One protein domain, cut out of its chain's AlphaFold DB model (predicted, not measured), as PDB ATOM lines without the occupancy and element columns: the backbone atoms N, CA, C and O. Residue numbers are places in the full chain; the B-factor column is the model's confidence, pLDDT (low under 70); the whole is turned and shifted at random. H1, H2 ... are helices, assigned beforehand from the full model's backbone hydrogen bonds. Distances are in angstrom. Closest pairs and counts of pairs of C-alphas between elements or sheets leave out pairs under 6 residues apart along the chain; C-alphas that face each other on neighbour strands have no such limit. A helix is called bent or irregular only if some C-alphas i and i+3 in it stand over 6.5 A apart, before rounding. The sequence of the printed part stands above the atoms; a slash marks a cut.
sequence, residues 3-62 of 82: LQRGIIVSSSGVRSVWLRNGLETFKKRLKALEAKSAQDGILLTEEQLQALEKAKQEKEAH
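Overview. This is residues 3 to 62 of the 82 residues of the protein "IS481 family transposase" of Piscirickettsiaceae bacterium NZ-RLO2 (UniProt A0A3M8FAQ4). H3, the longest helix, and H2 run roughly side by side and opposite ways with a gap between them, while H1 is set off to one side near the beginning of H2 and turned across both, so that the three make an open, angular frame with few contacts. Residues 3 to 10, before H1, stick out as a tail that folds back on itself. The printed part has 60 residues with three named helices, H1, H2 and H3 in that order along the chain, and no named strand; the class is all helix. The whole is loose, with a radius of gyration of the C-alphas of 13.9 A, and the C-alphas span 32 by 30 by 22 A along the three main axes.

Arrangement. Begin with H3, residues 46 to 61, and look from it to H2, residues 26 to 40. H2 and H3 are near each other but touch nowhere, and only just: their closest C-alphas are at 8.2 A, and 5 pairs are within 10 A. Then look to H1, residues 11 to 20, which touches no helix and is apart from H2 and from H3. The link from H1 to H2 is tight, with 5 residues, and so is the link from H2 to H3, also with 5 residues. In the backbones of H1 and H2, every O i to N i+4 pair is within hydrogen-bond range; in H3, 11 of 12 are.

Along the chain. Find C-alpha 46 of Glu 46 at (-12.968, 9.182, 41.544); from there H3 runs 22.5 A to C-alpha 61 at (-13.667, 31.392, 44.834), and y rises along it. Go back to C-alpha 26 of Phe 26 at (-16.136, 25.484, 30.265); from there H2 runs 20.4 A to C-alpha 40 of Asp 40 at (-22.275, 6.270, 27.481), and y falls. H1 runs 14.5 A from Ser 11 to Arg 20, and there x falls, from C-alpha 11 at (-4.537, 25.772, 20.216) to C-alpha 20 at (-18.344, 23.870, 16.087). No helix is bent or irregular.

Size, cuts and confidence. The two C-alphas farthest apart are those of Gly 6 and Ala 61, at 38.7 A, and the first and last printed C-alphas, of Leu 3 and His 62, are 32.8 A apart. The printed part, residues 3 to 62 of a full chain of 82, has no cut and no long link. Look at residues 3 to 13, of which 11 to 13 belong to H1, for one stretch that stands free; residues 57 to 62, of which 57 to 61 belong to H3, are another. The mean pLDDT of the printed part is 73.0; residue 3 and residues 41 to 62 are under 70, and the mean for H3 is 62.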
ATOM      1  N   LEU A   3      -0.692  13.461  19.976       69.75
ATOM      2  CA  LEU A   3       0.671  13.606  19.459       69.75
ATOM      3  C   LEU A   3       1.324  12.245  19.145       69.75
ATOM      4  O   LEU A   3       2.004  12.103  18.140       69.75
ATOM      5  N   GLN A   4       1.056  11.226  19.971       73.75
ATOM      6  CA  GLN A   4       1.514   9.846  19.750       73.75
ATOM      7  C   GLN A   4       0.902   9.218  18.493       73.75
ATOM      8  O   GLN A   4       1.513   8.344  17.888       73.75
ATOM      9  N   ARG A   5      -0.285   9.677  18.082       77.94
ATOM     10  CA  ARG A   5      -0.942   9.273  16.831       77.94
ATOM     11  C   ARG A   5      -0.523  10.138  15.631       77.94
ATOM     12  O   ARG A   5      -1.110  10.006  14.563       77.94
ATOM     13  N   GLY A   6       0.449  11.041  15.803       78.31
ATOM     14  CA  GLY A   6       0.946  11.944  14.757       78.31
ATOM     15  C   GLY A   6       0.024  13.126  14.438       78.31
ATOM     16  O   GLY A   6       0.269  13.851  13.478       78.31
ATOM     17  N   ILE A   7      -1.033  13.345  15.226       76.94
ATOM     18  CA  ILE A   7      -1.992  14.426  14.991       76.94
ATOM     19  C   ILE A   7      -1.540  15.658  15.773       76.94
ATOM     20  O   ILE A   7      -1.621  15.705  17.002       76.94
ATOM     21  N   ILE A   8      -1.085  16.675  15.042       77.50
ATOM     22  CA  ILE A   8      -0.693  17.969  15.600       77.50
ATOM     23  C   ILE A   8      -1.877  18.921  15.446       77.50
ATOM     24  O   ILE A   8      -2.253  19.292  14.337       77.50
ATOM     25  N   VAL A   9      -2.475  19.321  16.569       78.25
ATOM     26  CA  VAL A   9      -3.568  20.298  16.591       78.25
ATOM     27  C   VAL A   9      -3.079  21.547  17.304       78.25
ATOM     28  O   VAL A   9      -2.625  21.485  18.444       78.25
ATOM     29  N   SER A  10      -3.174  22.692  16.632       82.81
ATOM     30  CA  SER A  10      -2.869  23.982  17.250       82.81
ATOM     31  C   SER A  10      -3.937  24.361  18.280       82.81
ATOM     32  O   SER A  10      -5.093  23.942  18.188       82.81
ATOM     33  N   SER A  11      -3.586  25.223  19.234       78.56
ATOM     34  CA  SER A  11      -4.537  25.772  20.216       78.56
ATOM     35  C   SER A  11      -5.759  26.433  19.551       78.56
ATOM     36  O   SER A  11      -6.889  26.276  20.014       78.56
ATOM     37  N   SER A  12      -5.553  27.096  18.408       81.44
ATOM     38  CA  SER A  12      -6.624  27.650  17.568       81.44
ATOM     39  C   SER A  12      -7.523  26.563  16.955       81.44
ATOM     40  O   SER A  12      -8.751  26.702  16.929       81.44
ATOM     41  N   GLY A  13      -6.936  25.445  16.518       84.50
ATOM     42  CA  GLY A  13      -7.673  24.283  16.021       84.50
ATOM     43  C   GLY A  13      -8.575  23.673  17.092       84.50
ATOM     44  O   GLY A  13      -9.761  23.459  16.847       84.50
ATOM     45  N   VAL A  14      -8.056  23.501  18.311       82.81
ATOM     46  CA  VAL A  14      -8.843  23.016  19.461       82.81
ATOM     47  C   VAL A  14     -10.025  23.947  19.749       82.81
ATOM     48  O   VAL A  14     -11.162  23.490  19.880       82.81
ATOM     49  N   ARG A  15      -9.793  25.265  19.761       81.75
ATOM     50  CA  ARG A  15     -10.863  26.258  19.944       81.75
ATOM     51  C   ARG A  15     -11.924  26.181  18.844       81.75
ATOM     52  O   ARG A  15     -13.114  26.257  19.144       81.75
ATOM     53  N   SER A  16     -11.509  26.019  17.592       85.31
ATOM     54  CA  SER A  16     -12.420  25.911  16.444       85.31
ATOM     55  C   SER A  16     -13.292  24.659  16.527       85.31
ATOM     56  O   SER A  16     -14.492  24.720  16.261       85.31
ATOM     57  N   VAL A  17     -12.717  23.532  16.955       85.75
ATOM     58  CA  VAL A  17     -13.463  22.291  17.211       85.75
ATOM     59  C   VAL A  17     -14.487  22.499  18.323       85.75
ATOM     60  O   VAL A  17     -15.641  22.098  18.170       85.75
ATOM     61  N   TRP A  18     -14.111  23.168  19.413       87.25
ATOM     62  CA  TRP A  18     -15.046  23.474  20.493       87.25
ATOM     63  C   TRP A  18     -16.203  24.360  20.040       87.25
ATOM     64  O   TRP A  18     -17.346  24.035  20.335       87.25
ATOM     65  N   LEU A  19     -15.934  25.423  19.281       85.12
ATOM     66  CA  LEU A  19     -16.977  26.307  18.748       85.12
ATOM     67  C   LEU A  19     -17.973  25.555  17.858       85.12
ATOM     68  O   LEU A  19     -19.178  25.730  18.006       85.12
ATOM     69  N   ARG A  20     -17.486  24.671  16.979       87.94
ATOM     70  CA  ARG A  20     -18.344  23.870  16.087       87.94
ATOM     71  C   ARG A  20     -19.255  22.900  16.837       87.94
ATOM     72  O   ARG A  20     -20.339  22.603  16.357       87.94
ATOM     73  N   ASN A  21     -18.817  22.424  18.000       84.38
ATOM     74  CA  ASN A  21     -19.584  21.504  18.838       84.38
ATOM     75  C   ASN A  21     -20.382  22.223  19.941       84.38
ATOM     76  O   ASN A  21     -20.931  21.563  20.818       84.38
ATOM     77  N   GLY A  22     -20.429  23.562  19.947       85.06
ATOM     78  CA  GLY A  22     -21.100  24.323  21.009       85.06
ATOM     79  C   GLY A  22     -20.471  24.127  22.396       85.06
ATOM     80  O   GLY A  22     -21.149  24.216  23.417       85.06
ATOM     81  N   LEU A  23     -19.177  23.810  22.439       86.38
ATOM     82  CA  LEU A  23     -18.378  23.560  23.639       86.38
ATOM     83  C   LEU A  23     -17.434  24.730  23.937       86.38
ATOM     84  O   LEU A  23     -16.367  24.558  24.527       86.38
ATOM     85  N   GLU A  24     -17.767  25.938  23.499       83.06
ATOM     86  CA  GLU A  24     -16.848  27.070  23.546       83.06
ATOM     87  C   GLU A  24     -16.523  27.522  24.974       83.06
ATOM     88  O   GLU A  24     -15.397  27.942  25.235       83.06
ATOM     89  N   THR A  25     -17.451  27.340  25.917       81.06
ATOM     90  CA  THR A  25     -17.233  27.658  27.334       81.06
ATOM     91  C   THR A  25     -17.041  26.409  28.182       81.06
ATOM     92  O   THR A  25     -17.593  25.344  27.907       81.06
ATOM     93  N   PHE A  26     -16.316  26.561  29.293       73.62
ATOM     94  CA  PHE A  26     -16.136  25.484  30.265       73.62
ATOM     95  C   PHE A  26     -17.471  24.984  30.844       73.62
ATOM     96  O   PHE A  26     -17.638  23.790  31.046       73.62
ATOM     97  N   LYS A  27     -18.454  25.877  31.055       75.69
ATOM     98  CA  LYS A  27     -19.801  25.489  31.522       75.69
ATOM     99  C   LYS A  27     -20.488  24.551  30.519       75.69
ATOM    100  O   LYS A  27     -21.032  23.527  30.915       75.69
ATOM    101  N   LYS A  28     -20.416  24.871  29.219       80.06
ATOM    102  CA  LYS A  28     -20.973  24.022  28.152       80.06
ATOM    103  C   LYS A  28     -20.236  22.686  28.040       80.06
ATOM    104  O   LYS A  28     -20.888  21.660  27.892       80.06
ATOM    105  N   ARG A  29     -18.906  22.681  28.199       82.69
ATOM    106  CA  ARG A  29     -18.102  21.443  28.259       82.69
ATOM    107  C   ARG A  29     -18.500  20.542  29.417       82.69
ATOM    108  O   ARG A  29     -18.652  19.348  29.208       82.69
ATOM    109  N   LEU A  30     -18.706  21.109  30.603       78.75
ATOM    110  CA  LEU A  30     -19.082  20.347  31.793       78.75
ATOM    111  C   LEU A  30     -20.475  19.726  31.636       78.75
ATOM    112  O   LEU A  30     -20.630  18.530  31.838       78.75
ATOM    113  N   LYS A  31     -21.451  20.495  31.140       80.50
ATOM    114  CA  LYS A  31     -22.795  19.977  30.838       80.50
ATOM    115  C   LYS A  31     -22.774  18.881  29.765       80.50
ATOM    116  O   LYS A  31     -23.503  17.899  29.865       80.50
ATOM    117  N   ALA A  32     -21.947  19.043  28.731       81.50
ATOM    118  CA  ALA A  32     -21.780  18.025  27.700       81.50
ATOM    119  C   ALA A  32     -21.119  16.754  28.252       81.50
ATOM    120  O   ALA A  32     -21.507  15.664  27.847       81.50
ATOM    121  N   LEU A  33     -20.169  16.887  29.185       79.62
ATOM    122  CA  LEU A  33     -19.533  15.762  29.868       79.62
ATOM    123  C   LEU A  33     -20.518  15.014  30.775       79.62
ATOM    124  O   LEU A  33     -20.543  13.790  30.740       79.62
ATOM    125  N   GLU A  34     -21.363  15.728  31.523       76.50
ATOM    126  CA  GLU A  34     -22.435  15.131  32.337       76.50
ATOM    127  C   GLU A  34     -23.422  14.347  31.460       76.50
ATOM    128  O   GLU A  34     -23.711  13.182  31.730       76.50
ATOM    129  N   ALA A  35     -23.881  14.945  30.354       79.25
ATOM    130  CA  ALA A  35     -24.773  14.276  29.408       79.25
ATOM    131  C   ALA A  35     -24.113  13.048  28.756       79.25
ATOM    132  O   ALA A  35     -24.747  12.004  28.619       79.25
ATOM    133  N   LYS A  36     -22.831  13.157  28.385       75.75
ATOM    134  CA  LYS A  36     -22.038  12.055  27.828       75.75
ATOM    135  C   LYS A  36     -21.837  10.923  28.831       75.75
ATOM    136  O   LYS A  36     -22.010   9.771  28.461       75.75
ATOM    137  N   SER A  37     -21.518  11.233  30.086       73.75
ATOM    138  CA  SER A  37     -21.361  10.234  31.148       73.75
ATOM    139  C   SER A  37     -22.675   9.495  31.421       73.75
ATOM    140  O   SER A  37     -22.661   8.272  31.522       73.75
ATOM    141  N   ALA A  38     -23.811  10.203  31.427       72.12
ATOM    142  CA  ALA A  38     -25.132   9.595  31.594       72.12
ATOM    143  C   ALA A  38     -25.560   8.704  30.410       72.12
ATOM    144  O   ALA A  38     -26.261   7.717  30.615       72.12
ATOM    145  N   GLN A  39     -25.162   9.045  29.179       73.50
ATOM    146  CA  GLN A  39     -25.510   8.287  27.968       73.50
ATOM    147  C   GLN A  39     -24.594   7.086  27.723       73.50
ATOM    148  O   GLN A  39     -25.079   5.990  27.465       73.50
ATOM    149  N   ASP A  40     -23.278   7.294  27.791       70.00
ATOM    150  CA  ASP A  40     -22.275   6.270  27.481       70.00
ATOM    151  C   ASP A  40     -21.924   5.414  28.719       70.00
ATOM    152  O   ASP A  40     -21.127   4.484  28.620       70.00
ATOM    153  N   GLY A  41     -22.497   5.716  29.894       62.69
ATOM    154  CA  GLY A  41     -22.214   4.995  31.141       62.69
ATOM    155  C   GLY A  41     -20.738   5.060  31.533       62.69
ATOM    156  O   GLY A  41     -20.207   4.121  32.123       62.69
ATOM    157  N   ILE A  42     -20.051   6.144  31.152       64.19
ATOM    158  CA  ILE A  42     -18.626   6.325  31.421       64.19
ATOM    159  C   ILE A  42     -18.470   6.411  32.936       64.19
ATOM    160  O   ILE A  42     -18.867   7.409  33.542       64.19
ATOM    161  N   LEU A  43     -17.898   5.358  33.525       58.09
ATOM    162  CA  LEU A  43     -17.412   5.341  34.901       58.09
ATOM    163  C   LEU A  43     -16.310   6.393  35.015       58.09
ATOM    164  O   LEU A  43     -15.142   6.127  34.736       58.09
ATOM    165  N   LEU A  44     -16.708   7.615  35.368       63.06
ATOM    166  CA  LEU A  44     -15.779   8.659  35.768       63.06
ATOM    167  C   LEU A  44     -15.005   8.121  36.969       63.06
ATOM    168  O   LEU A  44     -15.603   7.692  37.957       63.06
ATOM    169  N   THR A  45     -13.678   8.099  36.869       63.75
ATOM    170  CA  THR A  45     -12.847   7.707  38.007       63.75
ATOM    171  C   THR A  45     -12.997   8.741  39.120       63.75
ATOM    172  O   THR A  45     -13.287   9.912  38.871       63.75
ATOM    173  N   GLU A  46     -12.797   8.323  40.366       60.44
ATOM    174  CA  GLU A  46     -12.968   9.182  41.544       60.44
ATOM    175  C   GLU A  46     -12.107  10.459  41.463       60.44
ATOM    176  O   GLU A  46     -12.554  11.548  41.819       60.44
ATOM    177  N   GLU A  47     -10.924  10.364  40.851       61.81
ATOM    178  CA  GLU A  47     -10.047  11.504  40.551       61.81
ATOM    179  C   GLU A  47     -10.668  12.506  39.563       61.81
ATOM    180  O   GLU A  47     -10.492  13.718  39.706       61.81
ATOM    181  N   GLN A  48     -11.418  12.030  38.564       63.72
ATOM    182  CA  GLN A  48     -12.120  12.891  37.607       63.72
ATOM    183  C   GLN A  48     -13.325  13.576  38.260       63.72
ATOM    184  O   GLN A  48     -13.606  14.735  37.949       63.72
ATOM    185  N   LEU A  49     -13.995  12.897  39.196       66.00
ATOM    186  CA  LEU A  49     -15.075  13.478  39.992       66.00
ATOM    187  C   LEU A  49     -14.540  14.585  40.916       66.00
ATOM    188  O   LEU A  49     -15.057  15.703  40.899       66.00
ATOM    189  N   GLN A  50     -13.433  14.323  41.618       63.91
ATOM    190  CA  GLN A  50     -12.753  15.321  42.450       63.91
ATOM    191  C   GLN A  50     -12.245  16.515  41.635       63.91
ATOM    192  O   GLN A  50     -12.319  17.657  42.090       63.91
ATOM    193  N   ALA A  51     -11.737  16.289  40.421       65.50
ATOM    194  CA  ALA A  51     -11.320  17.375  39.536       65.50
ATOM    195  C   ALA A  51     -12.509  18.252  39.099       65.50
ATOM    196  O   ALA A  51     -12.369  19.473  38.996       65.50
ATOM    197  N   LEU A  52     -13.688  17.656  38.880       67.38
ATOM    198  CA  LEU A  52     -14.915  18.396  38.573       67.38
ATOM    199  C   LEU A  52     -15.416  19.212  39.771       67.38
ATOM    200  O   LEU A  52     -15.848  20.350  39.581       67.38
ATOM    201  N   GLU A  53     -15.339  18.668  40.985       65.62
ATOM    202  CA  GLU A  53     -15.706  19.379  42.216       65.62
ATOM    203  C   GLU A  53     -14.760  20.546  42.506       65.62
ATOM    204  O   GLU A  53     -15.224  21.666  42.733       65.62
ATOM    205  N   LYS A  54     -13.444  20.334  42.387       66.62
ATOM    206  CA  LYS A  54     -12.447  21.408  42.524       66.62
ATOM    207  C   LYS A  54     -12.667  22.515  41.499       66.62
ATOM    208  O   LYS A  54     -12.691  23.681  41.866       66.62
ATOM    209  N   ALA A  55     -12.928  22.172  40.236       65.31
ATOM    210  CA  ALA A  55     -13.209  23.166  39.197       65.31
ATOM    211  C   ALA A  55     -14.520  23.949  39.428       65.31
ATOM    212  O   ALA A  55     -14.666  25.067  38.925       65.31
ATOM    213  N   LYS A  56     -15.492  23.375  40.157       64.44
ATOM    214  CA  LYS A  56     -16.694  24.095  40.613       64.44
ATOM    215  C   LYS A  56     -16.354  25.044  41.771       64.44
ATOM    216  O   LYS A  56     -16.707  26.215  41.675       64.44
ATOM    217  N   GLN A  57     -15.605  24.581  42.775       59.59
ATOM    218  CA  GLN A  57     -15.173  25.399  43.921       59.59
ATOM    219  C   GLN A  57     -14.259  26.564  43.521       59.59
ATOM    220  O   GLN A  57     -14.436  27.679  43.999       59.59
ATOM    221  N   GLU A  58     -13.319  26.352  42.598       57.38
ATOM    222  CA  GLU A  58     -12.412  27.409  42.124       57.38
ATOM    223  C   GLU A  58     -13.178  28.532  41.402       57.38
ATOM    224  O   GLU A  58     -12.821  29.703  41.490       57.38
ATOM    225  N   LYS A  59     -14.288  28.201  40.729       56.22
ATOM    226  CA  LYS A  59     -15.187  29.195  40.125       56.22
ATOM    227  C   LYS A  59     -15.997  29.993  41.139       56.22
ATOM    228  O   LYS A  59     -16.323  31.136  40.841       56.22
ATOM    229  N   GLU A  60     -16.343  29.389  42.268       53.19
ATOM    230  CA  GLU A  60     -16.983  30.073  43.396       53.19
ATOM    231  C   GLU A  60     -15.984  31.022  44.072       53.19
ATOM    232  O   GLU A  60     -16.299  32.181  44.315       53.19
ATOM    233  N   ALA A  61     -14.735  30.580  44.251       50.62
ATOM    234  CA  ALA A  61     -13.667  31.392  44.834       50.62
ATOM    235  C   ALA A  61     -13.218  32.566  43.939       50.62
ATOM    236  O   ALA A  61     -12.828  33.616  44.441       50.62
ATOM    237  N   HIS A  62     -13.296  32.427  42.611       51.03
ATOM    238  CA  HIS A  62     -13.005  33.508  41.658       51.03
ATOM    239  C   HIS A  62     -14.204  34.430  41.373       51.03
ATOM    240  O   HIS A  62     -14.146  35.253  40.455       51.03
TER     241      HIS A  62